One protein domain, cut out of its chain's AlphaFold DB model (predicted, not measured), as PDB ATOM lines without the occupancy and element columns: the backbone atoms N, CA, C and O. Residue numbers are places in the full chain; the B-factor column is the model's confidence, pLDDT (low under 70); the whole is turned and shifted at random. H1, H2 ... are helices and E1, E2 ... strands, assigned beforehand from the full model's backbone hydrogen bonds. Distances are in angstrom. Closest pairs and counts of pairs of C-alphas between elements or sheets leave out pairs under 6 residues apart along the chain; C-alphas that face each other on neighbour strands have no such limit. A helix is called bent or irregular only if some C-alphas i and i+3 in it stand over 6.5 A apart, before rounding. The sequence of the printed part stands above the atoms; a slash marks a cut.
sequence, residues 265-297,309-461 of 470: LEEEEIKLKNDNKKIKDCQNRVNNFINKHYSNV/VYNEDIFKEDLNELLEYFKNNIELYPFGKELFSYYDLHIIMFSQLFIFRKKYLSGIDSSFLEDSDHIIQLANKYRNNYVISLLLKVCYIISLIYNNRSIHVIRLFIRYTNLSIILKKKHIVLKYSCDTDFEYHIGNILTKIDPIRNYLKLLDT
ATOM      1  N   LEU A 265      48.519 -50.449  21.732       41.31
ATOM      2  CA  LEU A 265      48.158 -51.537  22.643       41.31
ATOM      3  C   LEU A 265      48.615 -51.306  24.088       41.31
ATOM      4  O   LEU A 265      47.881 -51.689  24.984       41.31
ATOM      5  N   GLU A 266      49.726 -50.624  24.370       43.22
ATOM      6  CA  GLU A 266      50.151 -50.445  25.770       43.22
ATOM      7  C   GLU A 266      49.196 -49.543  26.578       43.22
ATOM      8  O   GLU A 266      48.801 -49.896  27.693       43.22
ATOM      9  N   GLU A 267      48.752 -48.412  26.019       45.94
ATOM     10  CA  GLU A 267      47.795 -47.522  26.695       45.94
ATOM     11  C   GLU A 267      46.384 -48.123  26.746       45.94
ATOM     12  O   GLU A 267      45.707 -48.028  27.779       45.94
ATOM     13  N   GLU A 268      45.935 -48.786  25.671       50.66
ATOM     14  CA  GLU A 268      44.652 -49.491  25.679       50.66
ATOM     15  C   GLU A 268      44.662 -50.687  26.632       50.66
ATOM     16  O   GLU A 268      43.672 -50.881  27.331       50.66
ATOM     17  N   GLU A 269      45.753 -51.450  26.733       51.16
ATOM     18  CA  GLU A 269      45.891 -52.569  27.671       51.16
ATOM     19  C   GLU A 269      45.881 -52.103  29.125       51.16
ATOM     20  O   GLU A 269      45.234 -52.728  29.969       51.16
ATOM     21  N   ILE A 270      46.573 -51.005  29.447       55.72
ATOM     22  CA  ILE A 270      46.545 -50.417  30.795       55.72
ATOM     23  C   ILE A 270      45.130 -49.929  31.121       55.72
ATOM     24  O   ILE A 270      44.615 -50.194  32.214       55.72
ATOM     25  N   LYS A 271      44.468 -49.261  30.171       58.84
ATOM     26  CA  LYS A 271      43.077 -48.822  30.321       58.84
ATOM     27  C   LYS A 271      42.125 -50.010  30.481       58.84
ATOM     28  O   LYS A 271      41.319 -49.999  31.403       58.84
ATOM     29  N   LEU A 272      42.280 -51.066  29.684       61.59
ATOM     30  CA  LEU A 272      41.532 -52.324  29.772       61.59
ATOM     31  C   LEU A 272      41.730 -53.008  31.127       61.59
ATOM     32  O   LEU A 272      40.756 -53.425  31.743       61.59
ATOM     33  N   LYS A 273      42.963 -53.086  31.642       62.44
ATOM     34  CA  LYS A 273      43.250 -53.649  32.974       62.44
ATOM     35  C   LYS A 273      42.547 -52.863  34.086       62.44
ATOM     36  O   LYS A 273      41.958 -53.466  34.985       62.44
ATOM     37  N   ASN A 274      42.572 -51.533  34.015       61.94
ATOM     38  CA  ASN A 274      41.899 -50.665  34.984       61.94
ATOM     39  C   ASN A 274      40.370 -50.742  34.879       61.94
ATOM     40  O   ASN A 274      39.692 -50.863  35.904       61.94
ATOM     41  N   ASP A 275      39.835 -50.723  33.660       66.75
ATOM     42  CA  ASP A 275      38.409 -50.891  33.387       66.75
ATOM     43  C   ASP A 275      37.932 -52.257  33.883       66.75
ATOM     44  O   ASP A 275      36.935 -52.317  34.592       66.75
ATOM     45  N   ASN A 276      38.688 -53.336  33.652       71.56
ATOM     46  CA  ASN A 276      38.369 -54.681  34.138       71.56
ATOM     47  C   ASN A 276      38.277 -54.747  35.666       71.56
ATOM     48  O   ASN A 276      37.384 -55.405  36.202       71.56
ATOM     49  N   LYS A 277      39.155 -54.042  36.394       76.19
ATOM     50  CA  LYS A 277      39.066 -53.961  37.860       76.19
ATOM     51  C   LYS A 277      37.779 -53.264  38.303       76.19
ATOM     52  O   LYS A 277      37.110 -53.756  39.208       76.19
ATOM     53  N   LYS A 278      37.426 -52.140  37.671       72.06
ATOM     54  CA  LYS A 278      36.194 -51.401  37.993       72.06
ATOM     55  C   LYS A 278      34.938 -52.169  37.580       72.06
ATOM     56  O   LYS A 278      33.994 -52.223  38.354       72.06
ATOM     57  N   ILE A 279      34.944 -52.812  36.414       73.81
ATOM     58  CA  ILE A 279      33.883 -53.705  35.925       73.81
ATOM     59  C   ILE A 279      33.654 -54.840  36.921       73.81
ATOM     60  O   ILE A 279      32.512 -55.098  37.291       73.81
ATOM     61  N   LYS A 280      34.727 -55.467  37.415       76.75
ATOM     62  CA  LYS A 280      34.639 -56.510  38.442       76.75
ATOM     63  C   LYS A 280      34.064 -55.977  39.758       76.75
ATOM     64  O   LYS A 280      33.270 -56.668  40.385       76.75
ATOM     65  N   ASP A 281      34.413 -54.752  40.164       78.25
ATOM     66  CA  ASP A 281      33.794 -54.108  41.333       78.25
ATOM     67  C   ASP A 281      32.294 -53.852  41.116       78.25
ATOM     68  O   ASP A 281      31.482 -54.196  41.972       78.25
ATOM     69  N   CYS A 282      31.903 -53.352  39.935       75.81
ATOM     70  CA  CYS A 282      30.497 -53.201  39.555       75.81
ATOM     71  C   CYS A 282      29.749 -54.540  39.648       75.81
ATOM     72  O   CYS A 282      28.691 -54.610  40.272       75.81
ATOM     73  N   GLN A 283      30.313 -55.603  39.060       77.19
ATOM     74  CA  GLN A 283      29.771 -56.966  39.108       77.19
ATOM     75  C   GLN A 283      29.599 -57.451  40.544       77.19
ATOM     76  O   GLN A 283      28.526 -57.925  40.898       77.19
ATOM     77  N   ASN A 284      30.609 -57.270  41.393       79.00
ATOM     78  CA  ASN A 284      30.536 -57.669  42.795       79.00
ATOM     79  C   ASN A 284      29.444 -56.915  43.560       79.00
ATOM     80  O   ASN A 284      28.708 -57.539  44.315       79.00
ATOM     81  N   ARG A 285      29.303 -55.600  43.363       82.94
ATOM     82  CA  ARG A 285      28.270 -54.791  44.035       82.94
ATOM     83  C   ARG A 285      26.862 -55.253  43.677       82.94
ATOM     84  O   ARG A 285      26.045 -55.464  44.569       82.94
ATOM     85  N   VAL A 286      26.600 -55.467  42.389       78.94
ATOM     86  CA  VAL A 286      25.300 -55.966  41.921       78.94
ATOM     87  C   VAL A 286      25.064 -57.405  42.378       78.94
ATOM     88  O   VAL A 286      23.991 -57.704  42.891       78.94
ATOM     89  N   ASN A 287      26.067 -58.280  42.296       79.25
ATOM     90  CA  ASN A 287      25.955 -59.654  42.791       79.25
ATOM     91  C   ASN A 287      25.707 -59.701  44.302       79.25
ATOM     92  O   ASN A 287      24.920 -60.518  44.762       79.25
ATOM     93  N   ASN A 288      26.333 -58.819  45.083       81.62
ATOM     94  CA  ASN A 288      26.089 -58.719  46.520       81.62
ATOM     95  C   ASN A 288      24.652 -58.280  46.811       81.62
ATOM     96  O   ASN A 288      24.021 -58.858  47.690       81.62
ATOM     97  N   PHE A 289      24.120 -57.314  46.057       81.62
ATOM     98  CA  PHE A 289      22.713 -56.921  46.148       81.62
ATOM     99  C   PHE A 289      21.782 -58.094  45.812       81.62
ATOM    100  O   PHE A 289      20.891 -58.416  46.596       81.62
ATOM    101  N   ILE A 290      22.042 -58.785  44.696       76.50
ATOM    102  CA  ILE A 290      21.272 -59.961  44.273       76.50
ATOM    103  C   ILE A 290      21.311 -61.047  45.352       76.50
ATOM    104  O   ILE A 290      20.274 -61.553  45.764       76.50
ATOM    105  N   ASN A 291      22.494 -61.384  45.861       79.38
ATOM    106  CA  ASN A 291      22.657 -62.409  46.888       79.38
ATOM    107  C   ASN A 291      22.011 -62.007  48.217       79.38
ATOM    108  O   ASN A 291      21.484 -62.861  48.914       79.38
ATOM    109  N   LYS A 292      22.035 -60.726  48.586       81.44
ATOM    110  CA  LYS A 292      21.423 -60.248  49.831       81.44
ATOM    111  C   LYS A 292      19.895 -60.329  49.784       81.44
ATOM    112  O   LYS A 292      19.284 -60.684  50.787       81.44
ATOM    113  N   HIS A 293      19.297 -60.019  48.632       79.19
ATOM    114  CA  HIS A 293      17.848 -59.799  48.518       79.19
ATOM    115  C   HIS A 293      17.090 -60.888  47.750       79.19
ATOM    116  O   HIS A 293      15.885 -61.033  47.935       79.19
ATOM    117  N   TYR A 294      17.776 -61.697  46.940       72.44
ATOM    118  CA  TYR A 294      17.169 -62.718  46.074       72.44
ATOM    119  C   TYR A 294      17.750 -64.129  46.281       72.44
ATOM    120  O   TYR A 294      17.348 -65.056  45.575       72.44
ATOM    121  N   SER A 295      18.647 -64.355  47.256       66.94
ATOM    122  CA  SER A 295      19.250 -65.683  47.502       66.94
ATOM    123  C   SER A 295      18.231 -66.788  47.777       66.94
ATOM    124  O   SER A 295      18.464 -67.938  47.417       66.94
ATOM    125  N   ASN A 296      17.093 -66.449  48.389       58.41
ATOM    126  CA  ASN A 296      16.039 -67.408  48.733       58.41
ATOM    127  C   ASN A 296      15.093 -67.719  47.556       58.41
ATOM    128  O   ASN A 296      14.223 -68.574  47.692       58.41
ATOM    129  N   VAL A 297      15.252 -67.038  46.414       54.09
ATOM    130  CA  VAL A 297      14.350 -67.104  45.244       54.09
ATOM    131  C   VAL A 297      14.959 -67.925  44.089       54.09
ATOM    132  O   VAL A 297      14.262 -68.307  43.157       54.09
ATOM    133  N   VAL A 309       7.272 -58.438  45.087       46.31
ATOM    134  CA  VAL A 309       7.611 -57.991  46.441       46.31
ATOM    135  C   VAL A 309       7.684 -56.466  46.376       46.31
ATOM    136  O   VAL A 309       8.753 -55.873  46.306       46.31
ATOM    137  N   TYR A 310       6.508 -55.828  46.333       47.38
ATOM    138  CA  TYR A 310       6.364 -54.380  46.483       47.38
ATOM    139  C   TYR A 310       6.673 -54.031  47.936       47.38
ATOM    140  O   TYR A 310       5.789 -53.922  48.782       47.38
ATOM    141  N   ASN A 311       7.954 -53.902  48.246       53.50
ATOM    142  CA  ASN A 311       8.357 -53.138  49.406       53.50
ATOM    143  C   ASN A 311       9.681 -52.450  49.089       53.50
ATOM    144  O   ASN A 311      10.726 -52.828  49.612       53.50
ATOM    145  N   GLU A 312       9.609 -51.451  48.195       55.78
ATOM    146  CA  GLU A 312      10.736 -50.576  47.835       55.78
ATOM    147  C   GLU A 312      11.496 -50.107  49.081       55.78
ATOM    148  O   GLU A 312      12.715 -49.991  49.044       55.78
ATOM    149  N   ASP A 313      10.800 -49.911  50.205       63.41
ATOM    150  CA  ASP A 313      11.385 -49.473  51.471       63.41
ATOM    151  C   ASP A 313      12.364 -50.484  52.103       63.41
ATOM    152  O   ASP A 313      13.262 -50.060  52.826       63.41
ATOM    153  N   ILE A 314      12.264 -51.791  51.815       67.50
ATOM    154  CA  ILE A 314      13.152 -52.818  52.401       67.50
ATOM    155  C   ILE A 314      14.567 -52.756  51.810       67.50
ATOM    156  O   ILE A 314      15.542 -53.002  52.516       67.50
ATOM    157  N   PHE A 315      14.696 -52.421  50.525       75.69
ATOM    158  CA  PHE A 315      15.974 -52.412  49.801       75.69
ATOM    159  C   PHE A 315      16.362 -51.025  49.268       75.69
ATOM    160  O   PHE A 315      17.373 -50.886  48.580       75.69
ATOM    161  N   LYS A 316      15.603 -49.980  49.625       80.25
ATOM    162  CA  LYS A 316      15.796 -48.587  49.191       80.25
ATOM    163  C   LYS A 316      17.209 -48.068  49.411       80.25
ATOM    164  O   LYS A 316      17.752 -47.404  48.536       80.25
ATOM    165  N   GLU A 317      17.791 -48.330  50.578       82.44
ATOM    166  CA  GLU A 317      19.128 -47.836  50.927       82.44
ATOM    167  C   GLU A 317      20.206 -48.474  50.046       82.44
ATOM    168  O   GLU A 317      20.962 -47.750  49.399       82.44
ATOM    169  N   ASP A 318      20.213 -49.807  49.934       78.75
ATOM    170  CA  ASP A 318      21.174 -50.529  49.090       78.75
ATOM    171  C   ASP A 318      20.993 -50.176  47.599       78.75
ATOM    172  O   ASP A 318      21.965 -50.015  46.857       78.75
ATOM    173  N   LEU A 319      19.743 -50.017  47.146       80.81
ATOM    174  CA  LEU A 319      19.425 -49.624  45.773       80.81
ATOM    175  C   LEU A 319      19.867 -48.184  45.476       80.81
ATOM    176  O   LEU A 319      20.414 -47.917  44.406       80.81
ATOM    177  N   ASN A 320      19.688 -47.260  46.423       84.38
ATOM    178  CA  ASN A 320      20.177 -45.887  46.303       84.38
ATOM    179  C   ASN A 320      21.708 -45.827  46.279       84.38
ATOM    180  O   ASN A 320      22.262 -45.038  45.512       84.38
ATOM    181  N   GLU A 321      22.394 -46.663  47.064       84.56
ATOM    182  CA  GLU A 321      23.854 -46.780  46.999       84.56
ATOM    183  C   GLU A 321      24.299 -47.214  45.595       84.56
ATOM    184  O   GLU A 321      25.175 -46.581  44.999       84.56
ATOM    185  N   LEU A 322      23.655 -48.242  45.027       82.19
ATOM    186  CA  LEU A 322      23.929 -48.681  43.656       82.19
ATOM    187  C   LEU A 322      23.661 -47.566  42.638       82.19
ATOM    188  O   LEU A 322      24.498 -47.311  41.772       82.19
ATOM    189  N   LEU A 323      22.520 -46.881  42.740       83.00
ATOM    190  CA  LEU A 323      22.157 -45.784  41.842       83.00
ATOM    191  C   LEU A 323      23.184 -44.650  41.876       83.00
ATOM    192  O   LEU A 323      23.614 -44.182  40.819       83.00
ATOM    193  N   GLU A 324      23.610 -44.226  43.066       85.31
ATOM    194  CA  GLU A 324      24.609 -43.169  43.217       85.31
ATOM    195  C   GLU A 324      25.982 -43.626  42.706       85.31
ATOM    196  O   GLU A 324      26.673 -42.871  42.014       85.31
ATOM    197  N   TYR A 325      26.355 -44.885  42.948       84.38
ATOM    198  CA  TYR A 325      27.575 -45.466  42.396       84.38
ATOM    199  C   TYR A 325      27.572 -45.438  40.859       84.38
ATOM    200  O   TYR A 325      28.525 -44.941  40.252       84.38
ATOM    201  N   PHE A 326      26.500 -45.899  40.209       81.94
ATOM    202  CA  PHE A 326      26.408 -45.904  38.746       81.94
ATOM    203  C   PHE A 326      26.268 -44.503  38.152       81.94
ATOM    204  O   PHE A 326      26.775 -44.239  37.063       81.94
ATOM    205  N   LYS A 327      25.627 -43.568  38.853       83.69
ATOM    206  CA  LYS A 327      25.582 -42.159  38.447       83.69
ATOM    207  C   LYS A 327      26.981 -41.542  38.399       83.69
ATOM    208  O   LYS A 327      27.299 -40.835  37.442       83.69
ATOM    209  N   ASN A 328      27.827 -41.858  39.378       83.62
ATOM    210  CA  ASN A 328      29.217 -41.397  39.427       83.62
ATOM    211  C   ASN A 328      30.147 -42.169  38.471       83.62
ATOM    212  O   ASN A 328      31.227 -41.684  38.141       83.62
ATOM    213  N   ASN A 329      29.710 -43.328  37.967       80.81
ATOM    214  CA  ASN A 329      30.463 -44.191  37.057       80.81
ATOM    215  C   ASN A 329      29.697 -44.478  35.753       80.81
ATOM    216  O   ASN A 329      29.709 -45.601  35.265       80.81
ATOM    217  N   ILE A 330      29.054 -43.464  35.159       82.81
ATOM    218  CA  ILE A 330      28.185 -43.616  33.970       82.81
ATOM    219  C   ILE A 330      28.866 -44.258  32.747       82.81
ATOM    220  O   ILE A 330      28.202 -44.777  31.858       82.81
ATOM    221  N   GLU A 331      30.194 -44.247  32.667       82.12
ATOM    222  CA  GLU A 331      30.945 -44.919  31.596       82.12
ATOM    223  C   GLU A 331      31.011 -46.448  31.777       82.12
ATOM    224  O   GLU A 331      31.432 -47.161  30.866       82.12
ATOM    225  N   LEU A 332      30.568 -46.963  32.930       75.69
ATOM    226  CA  LEU A 332      30.692 -48.356  33.337       75.69
ATOM    227  C   LEU A 332      29.327 -48.940  33.697       75.69
ATOM    228  O   LEU A 332      28.744 -48.636  34.736       75.69
ATOM    229  N   TYR A 333      28.847 -49.844  32.852       77.31
ATOM    230  CA  TYR A 333      27.683 -50.669  33.139       77.31
ATOM    231  C   TYR A 333      27.779 -51.952  32.307       77.31
ATOM    232  O   TYR A 333      27.245 -52.018  31.197       77.31
ATOM    233  N   PRO A 334      28.512 -52.961  32.801       68.81
ATOM    234  CA  PRO A 334      28.838 -54.153  32.023       68.81
ATOM    235  C   PRO A 334      27.659 -55.126  31.891       68.81
ATOM    236  O   PRO A 334      27.842 -56.220  31.369       68.81
ATOM    237  N   PHE A 335      26.481 -54.762  32.399       72.25
ATOM    238  CA  PHE A 335      25.327 -55.642  32.455       72.25
ATOM    239  C   PHE A 335      24.393 -55.426  31.266       72.25
ATOM    240  O   PHE A 335      24.090 -54.290  30.888       72.25
ATOM    241  N   GLY A 336      23.925 -56.536  30.704       69.50
ATOM    242  CA  GLY A 336      22.973 -56.604  29.611       69.50
ATOM    243  C   GLY A 336      21.592 -57.083  30.041       69.50
ATOM    244  O   GLY A 336      21.003 -56.581  30.997       69.50
ATOM    245  N   LYS A 337      21.036 -58.028  29.271       65.75
ATOM    246  CA  LYS A 337      19.668 -58.531  29.467       65.75
ATOM    247  C   LYS A 337      19.519 -59.387  30.730       65.75
ATOM    248  O   LYS A 337      18.413 -59.579  31.217       65.75
ATOM    249  N   GLU A 338      20.614 -59.896  31.272       66.62
ATOM    250  CA  GLU A 338      20.631 -60.754  32.455       66.62
ATOM    251  C   GLU A 338      20.060 -60.078  33.711       66.62
ATOM    252  O   GLU A 338      19.507 -60.762  34.567       66.62
ATOM    253  N   LEU A 339      20.112 -58.743  33.811       69.75
ATOM    254  CA  LEU A 339      19.504 -58.037  34.939       69.75
ATOM    255  C   LEU A 339      17.984 -57.914  34.840       69.75
ATOM    256  O   LEU A 339      17.353 -57.585  35.841       69.75
ATOM    257  N   PHE A 340      17.371 -58.230  33.691       63.38
ATOM    258  CA  PHE A 340      15.915 -58.160  33.569       63.38
ATOM    259  C   PHE A 340      15.189 -59.155  34.466       63.38
ATOM    260  O   PHE A 340      14.046 -58.906  34.851       63.38
ATOM    261  N   SER A 341      15.863 -60.237  34.849       66.19
ATOM    262  CA  SER A 341      15.365 -61.192  35.836       66.19
ATOM    263  C   SER A 341      15.164 -60.572  37.227       66.19
ATOM    264  O   SER A 341      14.493 -61.174  38.059       66.19
ATOM    265  N   TYR A 342      15.690 -59.366  37.474       73.62
ATOM    266  CA  TYR A 342      15.590 -58.639  38.737       73.62
ATOM    267  C   TYR A 342      14.909 -57.288  38.508       73.62
ATOM    268  O   TYR A 342      15.567 -56.303  38.175       73.62
ATOM    269  N   TYR A 343      13.586 -57.244  38.679       71.44
ATOM    270  CA  TYR A 343      12.750 -56.065  38.404       71.44
ATOM    271  C   TYR A 343      13.330 -54.759  38.976       71.44
ATOM    272  O   TYR A 343      13.459 -53.767  38.260       71.44
ATOM    273  N   ASP A 344      13.781 -54.782  40.230       72.44
ATOM    274  CA  ASP A 344      14.298 -53.595  40.917       72.44
ATOM    275  C   ASP A 344      15.611 -53.074  40.318       72.44
ATOM    276  O   ASP A 344      15.905 -51.886  40.407       72.44
ATOM    277  N   LEU A 345      16.393 -53.918  39.638       76.06
ATOM    278  CA  LEU A 345      17.625 -53.489  38.972       76.06
ATOM    279  C   LEU A 345      17.364 -52.776  37.636       76.06
ATOM    280  O   LEU A 345      18.251 -52.071  37.146       76.06
ATOM    281  N   HIS A 346      16.144 -52.855  37.081       77.12
ATOM    282  CA  HIS A 346      15.778 -52.115  35.864       77.12
ATOM    283  C   HIS A 346      15.875 -50.605  36.096       77.12
ATOM    284  O   HIS A 346      16.291 -49.863  35.202       77.12
ATOM    285  N   ILE A 347      15.550 -50.131  37.307       78.00
ATOM    286  CA  ILE A 347      15.590 -48.701  37.648       78.00
ATOM    287  C   ILE A 347      16.988 -48.098  37.460       78.00
ATOM    288  O   ILE A 347      17.122 -46.928  37.095       78.00
ATOM    289  N   ILE A 348      18.039 -48.904  37.644       78.56
ATOM    290  CA  ILE A 348      19.424 -48.483  37.441       78.56
ATOM    291  C   ILE A 348      19.670 -48.228  35.954       78.56
ATOM    292  O   ILE A 348      20.200 -47.178  35.591       78.56
ATOM    293  N   MET A 349      19.220 -49.134  35.085       79.31
ATOM    294  CA  MET A 349      19.337 -48.993  33.630       79.31
ATOM    295  C   MET A 349      18.589 -47.754  33.130       79.31
ATOM    296  O   MET A 349      19.136 -46.950  32.372       79.31
ATOM    297  N   PHE A 350      17.359 -47.555  33.604       81.44
ATOM    298  CA  PHE A 350      16.569 -46.362  33.306       81.44
ATOM    299  C   PHE A 350      17.262 -45.076  33.739       81.44
ATOM    300  O   PHE A 350      17.322 -44.109  32.975       81.44
ATOM    301  N   SER A 351      17.803 -45.071  34.956       82.62
ATOM    302  CA  SER A 351      18.515 -43.923  35.503       82.62
ATOM    303  C   SER A 351      19.729 -43.583  34.644       82.62
ATOM    304  O   SER A 351      19.925 -42.416  34.309       82.62
ATOM    305  N   GLN A 352      20.493 -44.584  34.197       84.19
ATOM    306  CA  GLN A 352      21.627 -44.392  33.286       84.19
ATOM    307  C   GLN A 352      21.202 -43.742  31.967       84.19
ATOM    308  O   GLN A 352      21.777 -42.728  31.565       84.19
ATOM    309  N   LEU A 353      20.161 -44.270  31.316       86.81
ATOM    310  CA  LEU A 353      19.667 -43.708  30.061       86.81
ATOM    311  C   LEU A 353      19.137 -42.275  30.241       86.81
ATOM    312  O   LEU A 353      19.360 -41.416  29.384       86.81
ATOM    313  N   PHE A 354      18.455 -41.991  31.354       85.88
ATOM    314  CA  PHE A 354      17.939 -40.656  31.655       85.88
ATOM    315  C   PHE A 354      19.062 -39.648  31.924       85.88
ATOM    316  O   PHE A 354      19.049 -38.550  31.360       85.88
ATOM    317  N   ILE A 355      20.054 -40.021  32.742       84.38
ATOM    318  CA  ILE A 355      21.236 -39.191  33.006       84.38
ATOM    319  C   ILE A 355      21.979 -38.925  31.696       84.38
ATOM    320  O   ILE A 355      22.322 -37.775  31.414       84.38
ATOM    321  N   PHE A 356      22.171 -39.956  30.867       85.56
ATOM    322  CA  PHE A 356      22.823 -39.817  29.569       85.56
ATOM    323  C   PHE A 356      22.070 -38.844  28.658       85.56
ATOM    324  O   PHE A 356      22.664 -37.882  28.169       85.56
ATOM    325  N   ARG A 357      20.752 -39.028  28.489       88.00
ATOM    326  CA  ARG A 357      19.917 -38.118  27.690       88.00
ATOM    327  C   ARG A 357      20.043 -36.682  28.186       88.00
ATOM    328  O   ARG A 357      20.262 -35.787  27.379       88.00
ATOM    329  N   LYS A 358      19.917 -36.456  29.496       85.62
ATOM    330  CA  LYS A 358      20.002 -35.111  30.078       85.62
ATOM    331  C   LYS A 358      21.368 -34.468  29.821       85.62
ATOM    332  O   LYS A 358      21.428 -33.272  29.570       85.62
ATOM    333  N   LYS A 359      22.445 -35.253  29.893       82.88
ATOM    334  CA  LYS A 359      23.818 -34.759  29.753       82.88
ATOM    335  C   LYS A 359      24.236 -34.510  28.301       82.88
ATOM    336  O   LYS A 359      24.959 -33.553  28.064       82.88
ATOM    337  N   TYR A 360      23.810 -35.356  27.362       79.94
ATOM    338  CA  TYR A 360      24.363 -35.366  25.999       79.94
ATOM    339  C   TYR A 360      23.348 -35.128  24.889       79.94
ATOM    340  O   TYR A 360      23.737 -34.736  23.798       79.94
ATOM    341  N   LEU A 361      22.062 -35.370  25.142       82.56
ATOM    342  CA  LEU A 361      21.019 -35.287  24.117       82.56
ATOM    343  C   LEU A 361      19.984 -34.193  24.411       82.56
ATOM    344  O   LEU A 361      19.015 -34.029  23.673       82.56
ATOM    345  N   SER A 362      20.153 -33.455  25.510       80.94
ATOM    346  CA  SER A 362      19.263 -32.362  25.881       80.94
ATOM    347  C   SER A 362      19.595 -31.125  25.055       80.94
ATOM    348  O   SER A 362      20.671 -30.559  25.211       80.94
ATOM    349  N   GLY A 363      18.653 -30.686  24.220       77.06
ATOM    350  CA  GLY A 363      18.817 -29.483  23.399       77.06
ATOM    351  C   GLY A 363      19.677 -29.677  22.150       77.06
ATOM    352  O   GLY A 363      20.140 -28.686  21.597       77.06
ATOM    353  N   ILE A 364      19.893 -30.922  21.711       84.44
ATOM    354  CA  ILE A 364      20.546 -31.189  20.423       84.44
ATOM    355  C   ILE A 364      19.603 -30.846  19.264       84.44
ATOM    356  O   ILE A 364      18.394 -31.086  19.350       84.44
ATOM    357  N   ASP A 365      20.165 -30.325  18.177       84.50
ATOM    358  CA  ASP A 365      19.470 -30.085  16.914       84.50
ATOM    359  C   ASP A 365      19.860 -31.142  15.857       84.50
ATOM    360  O   ASP A 365      20.380 -32.217  16.179       84.50
ATOM    361  N   SER A 366      19.550 -30.883  14.584       85.25
ATOM    362  CA  SER A 366      19.871 -31.796  13.486       85.25
ATOM    363  C   SER A 366      21.372 -31.978  13.246       85.25
ATOM    364  O   SER A 366      21.743 -33.010  12.690       85.25
ATOM    365  N   SER A 367      22.239 -31.062  13.700       88.88
ATOM    366  CA  SER A 367      23.689 -31.161  13.496       88.88
ATOM    367  C   SER A 367      24.277 -32.396  14.182       88.88
ATOM    368  O   SER A 367      25.256 -32.969  13.713       88.88
ATOM    369  N   PHE A 368      23.642 -32.864  15.264       90.94
ATOM    370  CA  PHE A 368      24.017 -34.119  15.914       90.94
ATOM    371  C   PHE A 368      23.878 -35.320  14.971       90.94
ATOM    372  O   PHE A 368      24.690 -36.234  15.025       90.94
ATOM    373  N   LEU A 369      22.853 -35.333  14.108       93.38
ATOM    374  CA  LEU A 369      22.647 -36.413  13.141       93.38
ATOM    375  C   LEU A 369      23.530 -36.273  11.899       93.38
ATOM    376  O   LEU A 369      23.769 -37.277  11.233       93.38
ATOM    377  N   GLU A 370      24.019 -35.073  11.596       95.25
ATOM    378  CA  GLU A 370      24.975 -34.833  10.509       95.25
ATOM    379  C   GLU A 370      26.351 -35.428  10.837       95.25
ATOM    380  O   GLU A 370      26.964 -36.052   9.973       95.25
ATOM    381  N   ASP A 371      26.790 -35.329  12.095       94.31
ATOM    382  CA  ASP A 371      28.095 -35.814  12.554       94.31
ATOM    383  C   ASP A 371      28.041 -37.265  13.076       94.31
ATOM    384  O   ASP A 371      28.059 -37.546  14.279       94.31
ATOM    385  N   SER A 372      27.976 -38.224  12.147       95.06
ATOM    386  CA  SER A 372      27.986 -39.655  12.484       95.06
ATOM    387  C   SER A 372      29.261 -40.097  13.214       95.06
ATOM    388  O   SER A 372      29.209 -41.017  14.038       95.06
ATOM    389  N   ASP A 373      30.392 -39.440  12.944       93.56
ATOM    390  CA  ASP A 373      31.687 -39.761  13.547       93.56
ATOM    391  C   ASP A 373      31.706 -39.405  15.032       93.56
ATOM    392  O   ASP A 373      32.155 -40.210  15.853       93.56
ATOM    393  N   HIS A 374      31.150 -38.251  15.404       93.44
ATOM    394  CA  HIS A 374      30.979 -37.875  16.802       93.44
ATOM    395  C   HIS A 374      30.140 -38.903  17.576       93.44
ATOM    396  O   HIS A 374      30.520 -39.309  18.680       93.44
ATOM    397  N   ILE A 375      29.036 -39.389  16.994       94.94
ATOM    398  CA  ILE A 375      28.189 -40.409  17.635       94.94
ATOM    399  C   ILE A 375      28.972 -41.710  17.853       94.94
ATOM    400  O   ILE A 375      28.893 -42.307  18.930       94.94
ATOM    401  N   ILE A 376      29.758 -42.144  16.866       94.50
ATOM    402  CA  ILE A 376      30.600 -43.341  16.977       94.50
ATOM    403  C   ILE A 376      31.711 -43.169  18.016       94.50
ATOM    404  O   ILE A 376      31.982 -44.090  18.789       94.50
ATOM    405  N   GLN A 377      32.342 -41.996  18.090       92.12
ATOM    406  CA  GLN A 377      33.340 -41.696  19.120       92.12
ATOM    407  C   GLN A 377      32.727 -41.742  20.523       92.12
ATOM    408  O   GLN A 377      33.322 -42.320  21.438       92.12
ATOM    409  N   LEU A 378      31.512 -41.208  20.695       92.00
ATOM    410  CA  LEU A 378      30.754 -41.366  21.934       92.00
ATOM    411  C   LEU A 378      30.462 -42.846  22.213       92.00
ATOM    412  O   LEU A 378      30.697 -43.303  23.328       92.00
ATOM    413  N   ALA A 379      30.004 -43.619  21.227       92.31
ATOM    414  CA  ALA A 379      29.707 -45.040  21.416       92.31
ATOM    415  C   ALA A 379      30.946 -45.821  21.884       92.31
ATOM    416  O   ALA A 379      30.865 -46.595  22.836       92.31
ATOM    417  N   ASN A 380      32.112 -45.540  21.296       87.19
ATOM    418  CA  ASN A 380      33.392 -46.102  21.724       87.19
ATOM    419  C   ASN A 380      33.770 -45.692  23.150       87.19
ATOM    420  O   ASN A 380      34.225 -46.527  23.935       87.19
ATOM    421  N   LYS A 381      33.556 -44.422  23.516       86.94
ATOM    422  CA  LYS A 381      33.784 -43.936  24.883       86.94
ATOM    423  C   LYS A 381      32.944 -44.710  25.907       86.94
ATOM    424  O   LYS A 381      33.448 -45.022  26.982       86.94
ATOM    425  N   TYR A 382      31.702 -45.045  25.565       88.44
ATOM    426  CA  TYR A 382      30.765 -45.777  26.424       88.44
ATOM    427  C   TYR A 382      30.721 -47.287  26.157       88.44
ATOM    428  O   TYR A 382      29.768 -47.941  26.571       88.44
ATOM    429  N   ARG A 383      31.736 -47.879  25.510       82.94
ATOM    430  CA  ARG A 383      31.716 -49.307  25.131       82.94
ATOM    431  C   ARG A 383      31.491 -50.270  26.308       82.94
ATOM    432  O   ARG A 383      30.879 -51.314  26.125       82.94
ATOM    433  N   ASN A 384      31.939 -49.891  27.510       80.69
ATOM    434  CA  ASN A 384      31.794 -50.675  28.744       80.69
ATOM    435  C   ASN A 384      30.458 -50.423  29.472       80.69
ATOM    436  O   ASN A 384      30.196 -51.033  30.509       80.69
ATOM    437  N   ASN A 385      29.625 -49.509  28.968       86.38
ATOM    438  CA  ASN A 385      28.246 -49.319  29.394       86.38
ATOM    439  C   ASN A 385      27.328 -49.859  28.298       86.38
ATOM    440  O   ASN A 385      27.012 -49.162  27.334       86.38
ATOM    441  N   TYR A 386      26.902 -51.112  28.451       83.69
ATOM    442  CA  TYR A 386      26.116 -51.821  27.445       83.69
ATOM    443  C   TYR A 386      24.850 -51.049  27.045       83.69
ATOM    444  O   TYR A 386      24.540 -50.907  25.862       83.69
ATOM    445  N   VAL A 387      24.154 -50.479  28.029       86.38
ATOM    446  CA  VAL A 387      22.880 -49.775  27.852       86.38
ATOM    447  C   VAL A 387      23.053 -48.479  27.054       86.38
ATOM    448  O   VAL A 387      22.322 -48.231  26.092       86.38
ATOM    449  N   ILE A 388      24.042 -47.658  27.415       90.12
ATOM    450  CA  ILE A 388      24.346 -46.410  26.700       90.12
ATOM    451  C   ILE A 388      24.925 -46.707  25.314       90.12
ATOM    452  O   ILE A 388      24.545 -46.052  24.345       90.12
ATOM    453  N   SER A 389      25.795 -47.714  25.203       89.88
ATOM    454  CA  SER A 389      26.348 -48.171  23.926       89.88
ATOM    455  C   SER A 389      25.237 -48.572  22.954       89.88
ATOM    456  O   SER A 389      25.213 -48.089  21.823       89.88
ATOM    457  N   LEU A 390      24.241 -49.352  23.395       90.00
ATOM    458  CA  LEU A 390      23.072 -49.691  22.575       90.00
ATOM    459  C   LEU A 390      22.275 -48.459  22.131       90.00
ATOM    460  O   LEU A 390      21.923 -48.351  20.954       90.00
ATOM    461  N   LEU A 391      22.006 -47.517  23.039       92.94
ATOM    462  CA  LEU A 391      21.312 -46.275  22.691       92.94
ATOM    463  C   LEU A 391      22.083 -45.482  21.623       92.94
ATOM    464  O   LEU A 391      21.482 -44.983  20.670       92.94
ATOM    465  N   LEU A 392      23.408 -45.393  21.750       94.38
ATOM    466  CA  LEU A 392      24.268 -44.699  20.792       94.38
ATOM    467  C   LEU A 392      24.349 -45.427  19.447       94.38
ATOM    468  O   LEU A 392      24.309 -44.764  18.413       94.38
ATOM    469  N   LYS A 393      24.351 -46.765  19.430       95.06
ATOM    470  CA  LYS A 393      24.223 -47.555  18.194       95.06
ATOM    471  C   LYS A 393      22.928 -47.225  17.450       95.06
ATOM    472  O   LYS A 393      22.951 -47.056  16.232       95.06
ATOM    473  N   VAL A 394      21.809 -47.078  18.166       95.69
ATOM    474  CA  VAL A 394      20.527 -46.665  17.567       95.69
ATOM    475  C   VAL A 394      20.600 -45.233  17.029       95.69
ATOM    476  O   VAL A 394      20.162 -44.990  15.905       95.69
ATOM    477  N   CYS A 395      21.193 -44.297  17.777       95.38
ATOM    478  CA  CYS A 395      21.404 -42.921  17.306       95.38
ATOM    479  C   CYS A 395      22.260 -42.875  16.036       95.38
ATOM    480  O   CYS A 395      21.922 -42.171  15.088       95.38
ATOM    481  N   TYR A 396      23.332 -43.664  15.993       97.12
ATOM    482  CA  TYR A 396      24.212 -43.759  14.837       97.12
ATOM    483  C   TYR A 396      23.475 -44.317  13.613       97.12
ATOM    484  O   TYR A 396      23.532 -43.723  12.543       97.12
ATOM    485  N   ILE A 397      22.684 -45.384  13.769       97.50
ATOM    486  CA  ILE A 397      21.841 -45.916  12.682       97.50
ATOM    487  C   ILE A 397      20.875 -44.843  12.152       97.50
ATOM    488  O   ILE A 397      20.679 -44.741  10.940       97.50
ATOM    489  N   ILE A 398      20.287 -44.025  13.031       97.00
ATOM    490  CA  ILE A 398      19.432 -42.900  12.624       97.00
ATOM    491  C   ILE A 398      20.233 -41.843  11.855       97.00
ATOM    492  O   ILE A 398      19.768 -41.386  10.812       97.00
ATOM    493  N   SER A 399      21.434 -41.492  12.316       97.00
ATOM    494  CA  SER A 399      22.341 -40.585  11.604       97.00
ATOM    495  C   SER A 399      22.694 -41.112  10.206       97.00
ATOM    496  O   SER A 399      22.630 -40.367   9.230       97.00
ATOM    497  N   LEU A 400      22.935 -42.418  10.047       96.88
ATOM    498  CA  LEU A 400      23.157 -43.012   8.725       96.88
ATOM    499  C   LEU A 400      21.944 -42.872   7.795       96.88
ATOM    500  O   LEU A 400      22.103 -42.624   6.598       96.88
ATOM    501  N   ILE A 401      20.727 -43.020   8.328       96.88
ATOM    502  CA  ILE A 401      19.492 -42.803   7.561       96.88
ATOM    503  C   ILE A 401      19.353 -41.328   7.174       96.88
ATOM    504  O   ILE A 401      19.005 -41.035   6.027       96.88
ATOM    505  N   TYR A 402      19.626 -40.414   8.109       96.38
ATOM    506  CA  TYR A 402      19.605 -38.968   7.888       96.38
ATOM    507  C   TYR A 402      20.563 -38.574   6.751       96.38
ATOM    508  O   TYR A 402      20.150 -37.923   5.791       96.38
ATOM    509  N   ASN A 403      21.791 -39.097   6.787       96.12
ATOM    510  CA  ASN A 403      22.844 -38.860   5.798       96.12
ATOM    511  C   ASN A 403      22.690 -39.677   4.497       96.12
ATOM    512  O   ASN A 403      23.594 -39.699   3.666       96.12
ATOM    513  N   ASN A 404      21.548 -40.345   4.285       94.31
ATOM    514  CA  ASN A 404      21.243 -41.161   3.101       94.31
ATOM    515  C   ASN A 404      22.332 -42.200   2.763       94.31
ATOM    516  O   ASN A 404      22.603 -42.476   1.590       94.31
ATOM    517  N   ARG A 405      22.949 -42.809   3.783       94.81
ATOM    518  CA  ARG A 405      23.890 -43.915   3.583       94.81
ATOM    519  C   ARG A 405      23.166 -45.097   2.916       94.81
ATOM    520  O   ARG A 405      21.954 -45.264   3.058       94.81
ATOM    521  N   SER A 406      23.914 -45.942   2.197       93.12
ATOM    522  CA  SER A 406      23.383 -47.165   1.575       93.12
ATOM    523  C   SER A 406      22.521 -47.969   2.551       93.12
ATOM    524  O   SER A 406      22.945 -48.300   3.662       93.12
ATOM    525  N   ILE A 407      21.322 -48.332   2.090       93.56
ATOM    526  CA  ILE A 407      20.354 -49.129   2.844       93.56
ATOM    527  C   ILE A 407      20.952 -50.456   3.326       93.56
ATOM    528  O   ILE A 407      20.627 -50.916   4.420       93.56
ATOM    529  N   HIS A 408      21.862 -51.042   2.546       92.62
ATOM    530  CA  HIS A 408      22.510 -52.316   2.857       92.62
ATOM    531  C   HIS A 408      23.478 -52.183   4.035       92.62
ATOM    532  O   HIS A 408      23.506 -53.046   4.908       92.62
ATOM    533  N   VAL A 409      24.200 -51.060   4.120       93.00
ATOM    534  CA  VAL A 409      25.072 -50.746   5.266       93.00
ATOM    535  C   VAL A 409      24.244 -50.492   6.523       93.00
ATOM    536  O   VAL A 409      24.544 -51.036   7.581       93.00
ATOM    537  N   ILE A 410      23.146 -49.741   6.405       94.94
ATOM    538  CA  ILE A 410      22.237 -49.482   7.533       94.94
ATOM    539  C   ILE A 410      21.659 -50.800   8.069       94.94
ATOM    540  O   ILE A 410      21.650 -51.040   9.276       94.94
ATOM    541  N   ARG A 411      21.201 -51.688   7.177       91.56
ATOM    542  CA  ARG A 411      20.674 -53.007   7.555       91.56
ATOM    543  C   ARG A 411      21.732 -53.903   8.185       91.56
ATOM    544  O   ARG A 411      21.389 -54.654   9.095       91.56
ATOM    545  N   LEU A 412      22.988 -53.813   7.752       90.44
ATOM    546  CA  LEU A 412      24.089 -54.517   8.400       90.44
ATOM    547  C   LEU A 412      24.242 -54.066   9.855       90.44
ATOM    548  O   LEU A 412      24.158 -54.906  10.745       90.44
ATOM    549  N   PHE A 413      24.371 -52.761  10.113       93.94
ATOM    550  CA  PHE A 413      24.505 -52.246  11.482       93.94
ATOM    551  C   PHE A 413      23.309 -52.600  12.367       93.94
ATOM    552  O   PHE A 413      23.497 -52.956  13.528       93.94
ATOM    553  N   ILE A 414      22.091 -52.592  11.817       93.12
ATOM    554  CA  ILE A 414      20.895 -53.056  12.532       93.12
ATOM    555  C   ILE A 414      21.075 -54.493  13.049       93.12
ATOM    556  O   ILE A 414      20.777 -54.747  14.216       93.12
ATOM    557  N   ARG A 415      21.608 -55.421  12.237       88.19
ATOM    558  CA  ARG A 415      21.839 -56.818  12.661       88.19
ATOM    559  C   ARG A 415      22.812 -56.920  13.842       88.19
ATOM    560  O   ARG A 415      22.666 -57.825  14.651       88.19
ATOM    561  N   TYR A 416      23.734 -55.969  13.973       87.31
ATOM    562  CA  TYR A 416      24.756 -55.916  15.025       87.31
ATOM    563  C   TYR A 416      24.341 -55.173  16.301       87.31
ATOM    564  O   TYR A 416      25.141 -54.981  17.218       87.31
ATOM    565  N   THR A 417      23.081 -54.750  16.386       87.94
ATOM    566  CA  THR A 417      22.542 -54.166  17.623       87.94
ATOM    567  C   THR A 417      22.046 -55.215  18.615       87.94
ATOM    568  O   THR A 417      21.921 -54.898  19.791       87.94
ATOM    569  N   ASN A 418      21.729 -56.441  18.167       82.25
ATOM    570  CA  ASN A 418      20.969 -57.442  18.937       82.25
ATOM    571  C   ASN A 418      19.594 -56.945  19.446       82.25
ATOM    572  O   ASN A 418      19.013 -57.532  20.365       82.25
ATOM    573  N   LEU A 419      19.070 -55.873  18.842       88.31
ATOM    574  CA  LEU A 419      17.741 -55.327  19.099       88.31
ATOM    575  C   LEU A 419      16.762 -55.767  18.009       88.31
ATOM    576  O   LEU A 419      17.119 -55.970  16.846       88.31
ATOM    577  N   SER A 420      15.491 -55.833  18.375       90.88
ATOM    578  CA  SER A 420      14.374 -56.130  17.484       90.88
ATOM    579  C   SER A 420      14.013 -54.901  16.644       90.88
ATOM    580  O   SER A 420      12.972 -54.272  16.829       90.88
ATOM    581  N   ILE A 421      14.885 -54.532  15.703       92.94
ATOM    582  CA  ILE A 421      14.716 -53.361  14.830       92.94
ATOM    583  C   ILE A 421      14.265 -53.781  13.428       92.94
ATOM    584  O   ILE A 421      14.812 -54.698  12.819       92.94
ATOM    585  N   ILE A 422      13.303 -53.047  12.862       92.44
ATOM    586  CA  ILE A 422      12.949 -53.124  11.439       92.44
ATOM    587  C   ILE A 422      13.183 -51.779  10.771       92.44
ATOM    588  O   ILE A 422      12.692 -50.757  11.235       92.44
ATOM    589  N   LEU A 423      13.825 -51.795   9.607       92.62
ATOM    590  CA  LEU A 423      13.911 -50.635   8.730       92.62
ATOM    591  C   LEU A 423      12.719 -50.601   7.760       92.62
ATOM    592  O   LEU A 423      12.587 -51.471   6.897       92.62
ATOM    593  N   LYS A 424      11.844 -49.599   7.894       90.00
ATOM    594  CA  LYS A 424      10.713 -49.337   6.990       90.00
ATOM    595  C   LYS A 424      10.888 -47.979   6.318       90.00
ATOM    596  O   LYS A 424      10.684 -46.935   6.941       90.00
ATOM    597  N   LYS A 425      11.193 -47.981   5.015       86.38
ATOM    598  CA  LYS A 425      11.537 -46.760   4.261       86.38
ATOM    599  C   LYS A 425      12.694 -46.032   4.973       86.38
ATOM    600  O   LYS A 425      13.735 -46.639   5.179       86.38
ATOM    601  N   LYS A 426      12.488 -44.779   5.394       88.94
ATOM    602  CA  LYS A 426      13.443 -43.974   6.172       88.94
ATOM    603  C   LYS A 426      13.210 -44.016   7.693       88.94
ATOM    604  O   LYS A 426      13.617 -43.097   8.384       88.94
ATOM    605  N   HIS A 427      12.515 -45.022   8.221       93.50
ATOM    606  CA  HIS A 427      12.264 -45.127   9.663       93.50
ATOM    607  C   HIS A 427      12.781 -46.447  10.208       93.50
ATOM    608  O   HIS A 427      12.522 -47.500   9.618       93.50
ATOM    609  N   ILE A 428      13.416 -46.403  11.374       95.94
ATOM    610  CA  ILE A 428      13.596 -47.590  12.201       95.94
ATOM    611  C   ILE A 428      12.389 -47.775  13.117       95.94
ATOM    612  O   ILE A 428      11.829 -46.827  13.667       95.94
ATOM    613  N   VAL A 429      11.966 -49.024  13.246       95.38
ATOM    614  CA  VAL A 429      10.869 -49.456  14.102       95.38
ATOM    615  C   VAL A 429      11.454 -50.383  15.151       95.38
ATOM    616  O   VAL A 429      11.878 -51.489  14.815       95.38
ATOM    617  N   LEU A 430      11.475 -49.927  16.397       94.31
ATOM    618  CA  LEU A 430      11.816 -50.737  17.558       94.31
ATOM    619  C   LEU A 430      10.584 -51.551  17.953       94.31
ATOM    620  O   LEU A 430       9.537 -50.991  18.288       94.31
ATOM    621  N   LYS A 431      10.699 -52.873  17.854       93.69
ATOM    622  CA  LYS A 431       9.677 -53.814  18.301       93.69
ATOM    623  C   LYS A 431       9.905 -54.160  19.760       93.69
ATOM    624  O   LYS A 431      11.024 -54.493  20.129       93.69
ATOM    625  N   TYR A 432       8.835 -54.142  20.536       88.94
ATOM    626  CA  TYR A 432       8.840 -54.587  21.922       88.94
ATOM    627  C   TYR A 432       7.601 -55.439  22.190       88.94
ATOM    628  O   TYR A 432       6.611 -55.381  21.460       88.94
ATOM    629  N   SER A 433       7.701 -56.289  23.192       83.38
ATOM    630  CA  SER A 433       6.651 -57.160  23.701       83.38
ATOM    631  C   SER A 433       6.122 -56.636  25.030       83.38
ATOM    632  O   SER A 433       4.922 -56.615  25.249       83.38
ATOM    633  N   CYS A 434       6.977 -56.094  25.888       77.75
ATOM    634  CA  CYS A 434       6.552 -55.525  27.157       77.75
ATOM    635  C   CYS A 434       7.303 -54.236  27.481       77.75
ATOM    636  O   CYS A 434       8.339 -53.916  26.893       77.75
ATOM    637  N   ASP A 435       6.783 -53.502  28.463       72.62
ATOM    638  CA  ASP A 435       7.362 -52.237  28.912       72.62
ATOM    639  C   ASP A 435       8.726 -52.402  29.590       72.62
ATOM    640  O   ASP A 435       9.330 -51.397  29.933       72.62
ATOM    641  N   THR A 436       9.222 -53.629  29.783       70.31
ATOM    642  CA  THR A 436      10.567 -53.920  30.301       70.31
ATOM    643  C   THR A 436      11.592 -54.202  29.201       70.31
ATOM    644  O   THR A 436      12.749 -54.467  29.503       70.31
ATOM    645  N   ASP A 437      11.208 -54.186  27.923       79.38
ATOM    646  CA  ASP A 437      12.155 -54.434  26.834       79.38
ATOM    647  C   ASP A 437      13.097 -53.240  26.605       79.38
ATOM    648  O   ASP A 437      12.698 -52.069  26.643       79.38
ATOM    649  N   PHE A 438      14.361 -53.524  26.263       81.19
ATOM    650  CA  PHE A 438      15.350 -52.498  25.897       81.19
ATOM    651  C   PHE A 438      14.838 -51.573  24.795       81.19
ATOM    652  O   PHE A 438      15.021 -50.357  24.850       81.19
ATOM    653  N   GLU A 439      14.198 -52.161  23.792       89.88
ATOM    654  CA  GLU A 439      13.614 -51.485  22.649       89.88
ATOM    655  C   GLU A 439      12.572 -50.444  23.078       89.88
ATOM    656  O   GLU A 439      12.570 -49.330  22.546       89.88
ATOM    657  N   TYR A 440      11.746 -50.762  24.082       89.06
ATOM    658  CA  TYR A 440      10.773 -49.829  24.647       89.06
ATOM    659  C   TYR A 440      11.468 -48.666  25.360       89.06
ATOM    660  O   TYR A 440      11.179 -47.502  25.081       89.06
ATOM    661  N   HIS A 441      12.438 -48.950  26.234       86.62
ATOM    662  CA  HIS A 441      13.144 -47.916  26.998       86.62
ATOM    663  C   HIS A 441      13.969 -46.979  26.115       86.62
ATOM    664  O   HIS A 441      13.853 -45.755  26.225       86.62
ATOM    665  N   ILE A 442      14.777 -47.545  25.214       89.94
ATOM    666  CA  ILE A 442      15.566 -46.786  24.242       89.94
ATOM    667  C   ILE A 442      14.621 -45.946  23.387       89.94
ATOM    668  O   ILE A 442      14.817 -44.737  23.256       89.94
ATOM    669  N   GLY A 443      13.553 -46.553  22.866       91.06
ATOM    670  CA  GLY A 443      12.576 -45.848  22.052       91.06
ATOM    671  C   GLY A 443      11.902 -44.692  22.782       91.06
ATOM    672  O   GLY A 443      11.841 -43.587  22.249       91.06
ATOM    673  N   ASN A 444      11.459 -44.891  24.023       89.56
ATOM    674  CA  ASN A 444      10.804 -43.858  24.830       89.56
ATOM    675  C   ASN A 444      11.706 -42.674  25.170       89.56
ATOM    676  O   ASN A 444      11.229 -41.559  25.384       89.56
ATOM    677  N   ILE A 445      13.010 -42.906  25.262       90.12
ATOM    678  CA  ILE A 445      13.986 -41.854  25.529       90.12
ATOM    679  C   ILE A 445      14.300 -41.092  24.246       90.12
ATOM    680  O   ILE A 445      14.293 -39.860  24.252       90.12
ATOM    681  N   LEU A 446      14.506 -41.814  23.147       91.38
ATOM    682  CA  LEU A 446      14.889 -41.249  21.858       91.38
ATOM    683  C   LEU A 446      13.744 -40.525  21.135       91.38
ATOM    684  O   LEU A 446      13.961 -39.483  20.526       91.38
ATOM    685  N   THR A 447      12.505 -41.003  21.259       91.38
ATOM    686  CA  THR A 447      11.310 -40.338  20.698       91.38
ATOM    687  C   THR A 447      11.017 -38.973  21.323       91.38
ATOM    688  O   THR A 447      10.267 -38.186  20.750       91.38
ATOM    689  N   LYS A 448      11.628 -38.650  22.469       89.50
ATOM    690  CA  LYS A 448      11.528 -37.333  23.117       89.50
ATOM    691  C   LYS A 448      12.588 -36.335  22.631       89.50
ATOM    692  O   LYS A 448      12.750 -35.286  23.253       89.50
ATOM    693  N   ILE A 449      13.345 -36.681  21.592       89.50
ATOM    694  CA  ILE A 449      14.383 -35.842  20.993       89.50
ATOM    695  C   ILE A 449      13.934 -35.517  19.567       89.50
ATOM    696  O   ILE A 449      13.860 -36.409  18.724       89.50
ATOM    697  N   ASP A 450      13.604 -34.251  19.310       88.69
ATOM    698  CA  ASP A 450      12.933 -33.812  18.079       88.69
ATOM    699  C   ASP A 450      13.599 -34.282  16.770       88.69
ATOM    700  O   ASP A 450      12.886 -34.881  15.956       88.69
ATOM    701  N   PRO A 451      14.920 -34.106  16.543       90.00
ATOM    702  CA  PRO A 451      15.550 -34.563  15.300       90.00
ATOM    703  C   PRO A 451      15.512 -36.092  15.142       90.00
ATOM    704  O   PRO A 451      15.358 -36.600  14.034       90.00
ATOM    705  N   ILE A 452      15.580 -36.836  16.247       92.12
ATOM    706  CA  ILE A 452      15.605 -38.305  16.272       92.12
ATOM    707  C   ILE A 452      14.204 -38.894  16.068       92.12
ATOM    708  O   ILE A 452      14.034 -39.875  15.338       92.12
ATOM    709  N   ARG A 453      13.179 -38.280  16.675       92.50
ATOM    710  CA  ARG A 453      11.776 -38.723  16.618       92.50
ATOM    711  C   ARG A 453      11.278 -38.907  15.184       92.50
ATOM    712  O   ARG A 453      10.495 -39.815  14.927       92.50
ATOM    713  N   ASN A 454      11.758 -38.094  14.246       92.56
ATOM    714  CA  ASN A 454      11.344 -38.151  12.842       92.56
ATOM    715  C   ASN A 454      11.747 -39.455  12.128       92.56
ATOM    716  O   ASN A 454      11.167 -39.792  11.100       92.56
ATOM    717  N   TYR A 455      12.701 -40.208  12.680       95.94
ATOM    718  CA  TYR A 455      13.244 -41.432  12.083       95.94
ATOM    719  C   TYR A 455      12.934 -42.688  12.900       95.94
ATOM    720  O   TYR A 455      13.283 -43.793  12.482       95.94
ATOM    721  N   LEU A 456      12.270 -42.547  14.049       95.56
ATOM    722  CA  LEU A 456      12.086 -43.620  15.016       95.56
ATOM    723  C   LEU A 456      10.608 -43.857  15.320       95.56
ATOM    724  O   LEU A 456       9.851 -42.928  15.590       95.56
ATOM    725  N   LYS A 457      10.204 -45.126  15.322       94.44
ATOM    726  CA  LYS A 457       8.877 -45.564  15.762       94.44
ATOM    727  C   LYS A 457       8.995 -46.706  16.759       94.44
ATOM    728  O   LYS A 457       9.899 -47.533  16.661       94.44
ATOM    729  N   LEU A 458       8.033 -46.765  17.668       92.88
ATOM    730  CA  LEU A 458       7.823 -47.877  18.586       92.88
ATOM    731  C   LEU A 458       6.653 -48.726  18.080       92.88
ATOM    732  O   LEU A 458       5.653 -48.179  17.613       92.88
ATOM    733  N   LEU A 459       6.784 -50.051  18.145       92.00
ATOM    734  CA  LEU A 459       5.726 -50.992  17.781       92.00
ATOM    735  C   LEU A 459       5.586 -52.072  18.852       92.00
ATOM    736  O   LEU A 459       6.472 -52.916  18.992       92.00
ATOM    737  N   ASP A 460       4.447 -52.057  19.534       88.00
ATOM    738  CA  ASP A 460       4.026 -53.140  20.418       88.00
ATOM    739  C   ASP A 460       3.677 -54.379  19.575       88.00
ATOM    740  O   ASP A 460       2.917 -54.303  18.603       88.00
ATOM    741  N   THR A 461       4.277 -55.518  19.912       82.50
ATOM    742  CA  THR A 461       4.091 -56.800  19.224       82.50
ATOM    743  C   THR A 461       3.028 -57.692  19.863       82.50
ATOM    744  O   THR A 461       2.625 -58.673  19.237       82.50
TER     745      THR A 461
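Overview. This is residues 265 to 297 and 309 to 461 of the 470 residues of an uncharacterized protein of Neocallimastix californiae (UniProt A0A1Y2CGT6). A small three-stranded sheet, E1, E2 and E3, has H7 and H9 over one face, and H6 packs on H7 away from the sheet. H4 joins this body to a second part, where H2 and the long H1 run side by side in opposite ways and residues 265 to 271 of H1 stick out. The 186 printed residues hold ten named helices and three named strands, in the order H1 to H8, E1, E2, H9, H10, E3. The sheet, ordered E1, E2, E3, is mixed, and the class is mostly helix. The whole is compact, with a radius of gyration of the C-alphas of 17.5 A and spans of 51 by 46 by 30 A.

Along the chain. The strands are E1, residues 421 to 424, E2, 427 to 432, 15.9 A long, and E3, 456 to 460, ending at C-alpha 460 (4.026, -53.140, 20.418). The longer helices are H1, residues 265 to 294, 40.4 A, from C-alpha 265 (48.158, -51.537, 22.643); H2, 312 to 328, 22.3 A; H4, 343 to 361, 26.5 A; and H7, 386 to 402, 24.3 A. The shorter ones are H3, 337 to 341, H5, 367 to 370, H6, 372 to 381, H8, 407 to 415, H9, 438 to 446, and H10, 450 to 453. H2 is irregular, C-alphas 314 and 317 being 7.9 A apart, with a kink of 40 degrees near residue 319.

Arrangement. E1 and E2, a hairpin, are antiparallel, with N 422 and O 429 at 2.9 A; E2 and E3 are parallel, with N 457 and O 428 at 2.9 A. E2, H9, H10 and E3 form a strand-helix-strand unit, two parallel neighbour strands with helices between, its crossover right-handed. H7, H8 and H9 on one face of the sheet make two layers. H7 touches H6, opposite ways at 8 degrees, closest at C-alphas 389 and 379, 5.2 A; H8, at 397 and 410, 6.3 A; and H5, at 399 and 369, 4.5 A. H4 touches H7 at a steep tilt of 45 degrees, closest at C-alphas 353 and 388, 6.4 A; H9, at 357 and 445, 7.3 A; and H2, at 348 and 323, 5.8 A. H2 touches H1, opposite ways at 6 degrees, closest at C-alphas 318 and 289, 7.2 A. H3 and H4 only just touch, only at the corner, with 3 pairs of C-alphas within 8 A. Every O i to N i+4 pair is within hydrogen-bond range in H1, H6, H7, H8 and H9, against 11 of 13 in H2, 12 of 15 in H4 and 0 of 1 in H3, which has 1 of 2 O i to N i+3 pairs; H5 and H10 are too short for an O i to N i+4 pair.

Size, cuts and confidence. The C-alphas of Asn 296 and Asn 404, the two farthest apart, are 52.9 A apart. Residues 298 to 308 are not printed, and C-alphas 297 and 309 are 11.4 A apart across the cut. Of the links that are printed whole, none is long. The mean pLDDT of the printed part is 82.4; it is under 70 at residues 265 to 275, 295 to 297, 309 to 314, 334 and 336 to 341.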